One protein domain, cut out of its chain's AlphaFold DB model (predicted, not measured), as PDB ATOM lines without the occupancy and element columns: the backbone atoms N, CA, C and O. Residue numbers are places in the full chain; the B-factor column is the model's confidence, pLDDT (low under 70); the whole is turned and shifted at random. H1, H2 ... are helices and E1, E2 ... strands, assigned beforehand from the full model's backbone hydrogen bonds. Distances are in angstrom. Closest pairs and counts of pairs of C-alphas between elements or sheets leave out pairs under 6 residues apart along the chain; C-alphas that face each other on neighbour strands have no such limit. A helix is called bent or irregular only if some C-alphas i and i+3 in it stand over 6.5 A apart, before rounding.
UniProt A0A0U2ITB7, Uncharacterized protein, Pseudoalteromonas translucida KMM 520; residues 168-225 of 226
ATOM      1  N   PHE A 168      23.601  43.805   8.120       97.62
ATOM      2  CA  PHE A 168      22.364  44.381   7.610       97.62
ATOM      3  C   PHE A 168      21.254  44.110   8.622       97.62
ATOM      4  O   PHE A 168      21.051  42.959   9.007       97.62
ATOM      5  N   CYS A 169      20.550  45.129   9.101       97.62
ATOM      6  CA  CYS A 169      19.423  44.929   9.998       97.62
ATOM      7  C   CYS A 169      18.350  46.011   9.892       97.62
ATOM      8  O   CYS A 169      18.617  47.148   9.512       97.62
ATOM      9  N   TRP A 170      17.123  45.622  10.229       97.75
ATOM     10  CA  TRP A 170      15.950  46.492  10.241       97.75
ATOM     11  C   TRP A 170      14.856  45.905  11.136       97.75
ATOM     12  O   TRP A 170      14.891  44.730  11.520       97.75
ATOM     13  N   LEU A 171      13.885  46.743  11.481       97.12
ATOM     14  CA  LEU A 171      12.654  46.358  12.158       97.12
ATOM     15  C   LEU A 171      11.538  46.232  11.114       97.12
ATOM     16  O   LEU A 171      11.440  47.052  10.216       97.12
ATOM     17  N   MET A 172      10.683  45.220  11.204       95.31
ATOM     18  CA  MET A 172       9.483  45.131  10.372       95.31
ATOM     19  C   MET A 172       8.451  44.247  11.063       95.31
ATOM     20  O   MET A 172       8.764  43.129  11.475       95.31
ATOM     21  N   ASN A 173       7.210  44.730  11.166       91.88
ATOM     22  CA  ASN A 173       6.098  44.009  11.798       91.88
ATOM     23  C   ASN A 173       6.449  43.505  13.212       91.88
ATOM     24  O   ASN A 173       6.264  42.330  13.519       91.88
ATOM     25  N   GLU A 174       7.026  44.383  14.045       92.12
ATOM     26  CA  GLU A 174       7.488  44.088  15.418       92.12
ATOM     27  C   GLU A 174       8.585  43.008  15.531       92.12
ATOM     28  O   GLU A 174       8.950  42.584  16.633       92.12
ATOM     29  N   LYS A 175       9.160  42.586  14.400       96.88
ATOM     30  CA  LYS A 175      10.293  41.663  14.334       96.88
ATOM     31  C   LYS A 175      11.552  42.414  13.953       96.88
ATOM     32  O   LYS A 175      11.535  43.257  13.059       96.88
ATOM     33  N   PHE A 176      12.655  42.083  14.606       97.75
ATOM     34  CA  PHE A 176      13.963  42.611  14.245       97.75
ATOM     35  C   PHE A 176      14.745  41.561  13.467       97.75
ATOM     36  O   PHE A 176      14.973  40.452  13.957       97.75
ATOM     37  N   TYR A 177      15.156  41.926  12.260       98.12
ATOM     38  CA  TYR A 177      15.912  41.080  11.351       98.12
ATOM     39  C   TYR A 177      17.359  41.532  11.369       98.12
ATOM     40  O   TYR A 177      17.648  42.708  11.163       98.12
ATOM     41  N   ARG A 178      18.278  40.606  11.642       97.56
ATOM     42  CA  ARG A 178      19.709  40.898  11.709       97.56
ATOM     43  C   ARG A 178      20.496  39.880  10.914       97.56
ATOM     44  O   ARG A 178      20.566  38.716  11.296       97.56
ATOM     45  N   ILE A 179      21.145  40.357   9.868       97.75
ATOM     46  CA  ILE A 179      22.014  39.598   8.982       97.75
ATOM     47  C   ILE A 179      23.472  39.861   9.368       97.75
ATOM     48  O   ILE A 179      23.886  40.981   9.684       97.75
ATOM     49  N   THR A 180      24.239  38.782   9.428       96.12
ATOM     50  CA  THR A 180      25.660  38.733   9.773       96.12
ATOM     51  C   THR A 180      26.316  37.759   8.807       96.12
ATOM     52  O   THR A 180      26.096  36.553   8.926       96.12
ATOM     53  N   GLY A 181      27.014  38.293   7.804       95.81
ATOM     54  CA  GLY A 181      27.402  37.540   6.617       95.81
ATOM     55  C   GLY A 181      26.150  36.982   5.942       95.81
ATOM     56  O   GLY A 181      25.296  37.737   5.484       95.81
ATOM     57  N   PHE A 182      26.005  35.661   5.984       96.44
ATOM     58  CA  PHE A 182      24.850  34.926   5.464       96.44
ATOM     59  C   PHE A 182      23.928  34.367   6.557       96.44
ATOM     60  O   PHE A 182      22.981  33.642   6.271       96.44
ATOM     61  N   CYS A 183      24.181  34.682   7.827       97.81
ATOM     62  CA  CYS A 183      23.337  34.242   8.931       97.81
ATOM     63  C   CYS A 183      22.243  35.275   9.212       97.81
ATOM     64  O   CYS A 183      22.541  36.381   9.672       97.81
ATOM     65  N   LEU A 184      20.984  34.902   8.990       98.12
ATOM     66  CA  LEU A 184      19.815  35.667   9.409       98.12
ATOM     67  C   LEU A 184      19.409  35.257  10.823       98.12
ATOM     68  O   LEU A 184      19.126  34.091  11.078       98.12
ATOM     69  N   ALA A 185      19.313  36.227  11.726       97.81
ATOM     70  CA  ALA A 185      18.677  36.079  13.027       97.81
ATOM     71  C   ALA A 185      17.388  36.909  13.088       97.81
ATOM     72  O   ALA A 185      17.404  38.099  12.764       97.81
ATOM     73  N   VAL A 186      16.298  36.292  13.547       97.75
ATOM     74  CA  VAL A 186      14.991  36.936  13.734       97.75
ATOM     75  C   VAL A 186      14.663  36.987  15.220       97.75
ATOM     76  O   VAL A 186      14.686  35.964  15.911       97.75
ATOM     77  N   TYR A 187      14.362  38.188  15.705       97.19
ATOM     78  CA  TYR A 187      13.971  38.449  17.087       97.19
ATOM     79  C   TYR A 187      12.520  38.917  17.129       97.19
ATOM     80  O   TYR A 187      12.116  39.774  16.343       97.19
ATOM     81  N   GLU A 188      11.747  38.349  18.048       96.12
ATOM     82  CA  GLU A 188      10.333  38.650  18.247       96.12
ATOM     83  C   GLU A 188       9.993  38.504  19.736       96.12
ATOM     84  O   GLU A 188      10.537  37.641  20.431       96.12
ATOM     85  N   ALA A 189       9.098  39.352  20.243       94.31
ATOM     86  CA  ALA A 189       8.674  39.288  21.637       94.31
ATOM     87  C   ALA A 189       8.021  37.934  21.967       94.31
ATOM     88  O   ALA A 189       7.207  37.416  21.208       94.31
ATOM     89  N   GLY A 190       8.390  37.359  23.116       92.75
ATOM     90  CA  GLY A 190       7.839  36.085  23.589       92.75
ATOM     91  C   GLY A 190       8.307  34.845  22.820       92.75
ATOM     92  O   GLY A 190       7.830  33.753  23.115       92.75
ATOM     93  N   LYS A 191       9.238  34.977  21.863       93.56
ATOM     94  CA  LYS A 191       9.765  33.849  21.084       93.56
ATOM     95  C   LYS A 191      11.272  33.706  21.243       93.56
ATOM     96  O   LYS A 191      11.999  34.675  21.451       93.56
ATOM     97  N   ASN A 192      11.744  32.472  21.096       93.00
ATOM     98  CA  ASN A 192      13.170  32.200  20.971       93.00
ATOM     99  C   ASN A 192      13.701  32.782  19.657       93.00
ATOM    100  O   ASN A 192      13.014  32.744  18.635       93.00
ATOM    101  N   THR A 193      14.938  33.285  19.676       95.06
ATOM    102  CA  THR A 193      15.608  33.774  18.465       95.06
ATOM    103  C   THR A 193      15.703  32.659  17.431       95.06
ATOM    104  O   THR A 193      16.287  31.608  17.696       95.06
ATOM    105  N   GLN A 194      15.174  32.915  16.238       96.56
ATOM    106  CA  GLN A 194      15.288  32.009  15.101       96.56
ATOM    107  C   GLN A 194      16.537  32.363  14.301       96.56
ATOM    108  O   GLN A 194      16.859  33.545  14.156       96.56
ATOM    109  N   LYS A 195      17.254  31.354  13.801       97.62
ATOM    110  CA  LYS A 195      18.457  31.544  12.988       97.62
ATOM    111  C   LYS A 195      18.394  30.688  11.736       97.62
ATOM    112  O   LYS A 195      18.053  29.513  11.819       97.62
ATOM    113  N   PHE A 196      18.780  31.282  10.617       97.50
ATOM    114  CA  PHE A 196      18.801  30.653   9.305       97.50
ATOM    115  C   PHE A 196      20.130  30.977   8.624       97.50
ATOM    116  O   PHE A 196      20.651  32.085   8.771       97.50
ATOM    117  N   SER A 197      20.674  30.017   7.886       98.00
ATOM    118  CA  SER A 197      21.745  30.278   6.926       98.00
ATOM    119  C   SER A 197      21.100  30.566   5.580       98.00
ATOM    120  O   SER A 197      20.257  29.789   5.143       98.00
ATOM    121  N   LEU A 198      21.474  31.675   4.956       97.50
ATOM    122  CA  LEU A 198      20.975  32.091   3.653       97.50
ATOM    123  C   LEU A 198      22.016  31.785   2.576       97.50
ATOM    124  O   LEU A 198      23.206  32.029   2.752       97.50
ATOM    125  N   THR A 199      21.570  31.316   1.426       97.44
ATOM    126  CA  THR A 199      22.341  31.389   0.184       97.44
ATOM    127  C   THR A 199      22.376  32.836  -0.338       97.44
ATOM    128  O   THR A 199      21.537  33.657   0.050       97.44
ATOM    129  N   PRO A 200      23.292  33.183  -1.263       97.00
ATOM    130  CA  PRO A 200      23.287  34.495  -1.915       97.00
ATOM    131  C   PRO A 200      21.942  34.863  -2.568       97.00
ATOM    132  O   PRO A 200      21.499  36.006  -2.471       97.00
ATOM    133  N   ILE A 201      21.255  33.891  -3.180       96.88
ATOM    134  CA  ILE A 201      19.952  34.097  -3.833       96.88
ATOM    135  C   ILE A 201      18.856  34.382  -2.799       96.88
ATOM    136  O   ILE A 201      18.033  35.281  -2.995       96.88
ATOM    137  N   GLU A 202      18.852  33.649  -1.684       97.31
ATOM    138  CA  GLU A 202      17.901  33.881  -0.593       97.31
ATOM    139  C   GLU A 202      18.136  35.239   0.071       97.31
ATOM    140  O   GLU A 202      17.173  35.954   0.333       97.31
ATOM    141  N   LEU A 203      19.396  35.640   0.275       97.25
ATOM    142  CA  LEU A 203      19.744  36.962   0.796       97.25
ATOM    143  C   LEU A 203      19.226  38.089  -0.109       97.25
ATOM    144  O   LEU A 203      18.588  39.019   0.385       97.25
ATOM    145  N   LEU A 204      19.449  37.993  -1.425       97.50
ATOM    146  CA  LEU A 204      18.925  38.963  -2.392       97.50
ATOM    147  C   LEU A 204      17.398  39.036  -2.336       97.50
ATOM    148  O   LEU A 204      16.846  40.124  -2.202       97.50
ATOM    149  N   SER A 205      16.728  37.885  -2.381       96.56
ATOM    150  CA  SER A 205      15.261  37.812  -2.351       96.56
ATOM    151  C   SER A 205      14.691  38.412  -1.063       96.56
ATOM    152  O   SER A 205      13.700  39.141  -1.094       96.56
ATOM    153  N   PHE A 206      15.348  38.148   0.067       94.94
ATOM    154  CA  PHE A 206      14.933  38.617   1.384       94.94
ATOM    155  C   PHE A 206      15.089  40.133   1.552       94.94
ATOM    156  O   PHE A 206      14.217  40.792   2.118       94.94
ATOM    157  N   VAL A 207      16.179  40.712   1.039       96.50
ATOM    158  CA  VAL A 207      16.367  42.170   1.048       96.50
ATOM    159  C   VAL A 207      15.439  42.839   0.033       96.50
ATOM    160  O   VAL A 207      14.869  43.880   0.339       96.50
ATOM    161  N   GLN A 208      15.209  42.230  -1.134       96.81
ATOM    162  CA  GLN A 208      14.434  42.826  -2.228       96.81
ATOM    163  C   GLN A 208      12.984  43.106  -1.836       96.81
ATOM    164  O   GLN A 208      12.411  44.092  -2.294       96.81
ATOM    165  N   SER A 209      12.393  42.266  -0.983       93.06
ATOM    166  CA  SER A 209      11.018  42.466  -0.523       93.06
ATOM    167  C   SER A 209      10.847  43.703   0.363       93.06
ATOM    168  O   SER A 209       9.726  44.181   0.505       93.06
ATOM    169  N   SER A 210      11.929  44.189   0.983       95.25
ATOM    170  CA  SER A 210      11.890  45.285   1.962       95.25
ATOM    171  C   SER A 210      12.594  46.550   1.456       95.25
ATOM    172  O   SER A 210      12.110  47.650   1.695       95.25
ATOM    173  N   PHE A 211      13.712  46.389   0.744       97.69
ATOM    174  CA  PHE A 211      14.585  47.466   0.265       97.69
ATOM    175  C   PHE A 211      15.077  47.169  -1.165       97.69
ATOM    176  O   PHE A 211      16.263  46.886  -1.379       97.69
ATOM    177  N   PRO A 212      14.179  47.163  -2.170       97.25
ATOM    178  CA  PRO A 212      14.532  46.842  -3.556       97.25
ATOM    179  C   PRO A 212      15.624  47.756  -4.141       97.25
ATOM    180  O   PRO A 212      16.409  47.322  -4.983       97.25
ATOM    181  N   GLU A 213      15.723  48.999  -3.673       97.31
ATOM    182  CA  GLU A 213      16.735  49.978  -4.072       97.31
ATOM    183  C   GLU A 213      18.172  49.577  -3.696       97.31
ATOM    184  O   GLU A 213      19.116  50.022  -4.347       97.31
ATOM    185  N   LEU A 214      18.349  48.699  -2.702       97.75
ATOM    186  CA  LEU A 214      19.662  48.224  -2.247       97.75
ATOM    187  C   LEU A 214      20.190  47.022  -3.040       97.75
ATOM    188  O   LEU A 214      21.346  46.630  -2.878       97.75
ATOM    189  N   ILE A 215      19.376  46.432  -3.918       97.56
ATOM    190  CA  ILE A 215      19.719  45.182  -4.609       97.56
ATOM    191  C   ILE A 215      20.894  45.330  -5.568       97.56
ATOM    192  O   ILE A 215      21.696  44.407  -5.681       97.56
ATOM    193  N   SER A 216      21.027  46.478  -6.233       97.25
ATOM    194  CA  SER A 216      22.166  46.727  -7.123       97.25
ATOM    195  C   SER A 216      23.492  46.671  -6.356       97.25
ATOM    196  O   SER A 216      24.401  45.933  -6.728       97.25
ATOM    197  N   ASP A 217      23.572  47.372  -5.223       97.50
ATOM    198  CA  ASP A 217      24.774  47.400  -4.387       97.50
ATOM    199  C   ASP A 217      25.041  46.048  -3.712       97.50
ATOM    200  O   ASP A 217      26.186  45.606  -3.628       97.50
ATOM    201  N   LEU A 218      23.986  45.351  -3.285       97.31
ATOM    202  CA  LEU A 218      24.114  44.024  -2.692       97.31
ATOM    203  C   LEU A 218      24.643  42.983  -3.694       97.31
ATOM    204  O   LEU A 218      25.460  42.150  -3.311       97.31
ATOM    205  N   LYS A 219      24.239  43.044  -4.972       97.62
ATOM    206  CA  LYS A 219      24.786  42.171  -6.027       97.62
ATOM    207  C   LYS A 219      26.282  42.388  -6.231       97.62
ATOM    208  O   LYS A 219      27.024  41.413  -6.213       97.62
ATOM    209  N   ILE A 220      26.724  43.648  -6.316       97.06
ATOM    210  CA  ILE A 220      28.151  43.988  -6.453       97.06
ATOM    211  C   ILE A 220      28.956  43.406  -5.282       97.06
ATOM    212  O   ILE A 220      30.026  42.836  -5.478       97.06
ATOM    213  N   TYR A 221      28.435  43.513  -4.054       95.94
ATOM    214  CA  TYR A 221      29.087  42.917  -2.888       95.94
ATOM    215  C   TYR A 221      29.190  41.390  -3.001       95.94
ATOM    216  O   TYR A 221      30.259  40.837  -2.754       95.94
ATOM    217  N   LEU A 222      28.111  40.710  -3.396       96.44
ATOM    218  CA  LEU A 222      28.094  39.250  -3.524       96.44
ATOM    219  C   LEU A 222      29.057  38.753  -4.607       96.44
ATOM    220  O   LEU A 222      29.745  37.757  -4.393       96.44
ATOM    221  N   GLU A 223      29.158  39.471  -5.723       96.12
ATOM    222  CA  GLU A 223      30.142  39.209  -6.776       96.12
ATOM    223  C   GLU A 223      31.585  39.386  -6.281       96.12
ATOM    224  O   GLU A 223      32.458  38.636  -6.695       96.12
ATOM    225  N   SER A 224      31.849  40.323  -5.359       92.94
ATOM    226  CA  SER A 224      33.207  40.558  -4.833       92.94
ATOM    227  C   SER A 224      33.718  39.497  -3.851       92.94
ATOM    228  O   SER A 224      34.908  39.486  -3.536       92.94
ATOM    229  N   ILE A 225      32.827  38.647  -3.333       91.44
ATOM    230  CA  ILE A 225      33.156  37.602  -2.348       91.44
ATOM    231  C   ILE A 225      32.932  36.180  -2.882       91.44
ATOM    232  O   ILE A 225      33.102  35.224  -2.123       91.44
TER     233      ILE A 225
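Overview. This is residues 168 to 225 of the 226 residues of an uncharacterized protein of Pseudoalteromonas translucida KMM 520 (UniProt A0A0U2ITB7). Picture one small sheet of four strands, E1 to E4, running back and forth in chain order, and next to it a hairpin of two helices, H1 and H2, so that sheet, H1 and H2 follow one another along the longest axis. H1 is between the sheet and H2 and only grazes the sheet, while the longer H2 is on the far side of H1 and keeps away from the strands. You have 58 residues before you, with four named strands and then two named helices in the order E1 E2 E3 E4 H1 H2; the sheet's order is E1 - E2 - E3 - E4, all antiparallel, and the class is mixed, helices and strands. The whole is only just compact, close to loose, with a radius of gyration of the C-alphas of 11.9 A, and its outline is elongated, with spans of 38 by 21 by 13 A.

Arrangement. Begin at the first printed residue with E1, residues 168 to 172, and go on to E2, residues 175 to 180. They form a hairpin, antiparallel at 171 degrees between their directions; look for N 170 and O 177, 3.1 A apart, and N 179 and O 168, 2.7 A apart, both within hydrogen-bond range. Next comes E3, residues 183 to 187, which makes a hairpin with E2, antiparallel at 159 degrees. There N 178 and O 185 are 2.9 A apart and N 185 and O 178 are 2.8 A apart, within hydrogen-bond range. E4, residues 194 to 197, makes a hairpin with E3, antiparallel at 165 degrees; N 184 and O 196, 2.8 A apart, are within hydrogen-bond range. The four strands are a meander, each strand the antiparallel neighbour of the one before; E1 and E4 are its edge strands and are apart. From edge to edge the strands' lines turn by 41 degrees. Now find H1, residues 200 to 208, which is on the sheet but only grazes it, with residues 203 to 207. H2, residues 212 to 224, is not on the sheet and is apart from each of the four strands. H1 and H2 form a helical hairpin: they touch, and their closest C-alphas, those of Gln 208 and Ile 215, are 6.3 A apart. Their lines stand at a shallow tilt of 21 degrees and they run opposite ways. In H1 every O i to N i+4 pair is within hydrogen-bond range, and in H2 7 of 9 are. H2 is irregular, with C-alphas 213 and 216 7.0 A apart, and its line is a rough one.

Along the chain. Find C-alpha 168 at (22.364, 44.381, 7.610); from there E1 runs 13.2 A to Met 172. E2, from Lys 175 to Thr 180, is the longest strand at 16.3 A, E3 runs 13.1 A from Cys 183 to Tyr 187, and E4 runs 10.6 A from Gln 194 to Ser 197. H1 starts with Pro 200, whose C-alpha is at (23.287, 34.495, -1.915), and runs 12.2 A to Gln 208. H2, from Pro 212, runs 19.7 A to C-alpha 224 at (33.207, 40.558, -4.833).

Size, cuts and confidence. The two C-alphas farthest apart are those of Gly 190, in the link from E3 to E4, and Ser 224, the last residue of H2, at 38.4 A. The link from E3 to E4 is short, with 6 residues, and the other links are tight. The printed part has no cut; its first and last C-alphas, those of Phe 168 and Ile 225, are 16.2 A apart. In this predicted model the mean pLDDT of the printed part is 96.4, and no printed residue is under 70.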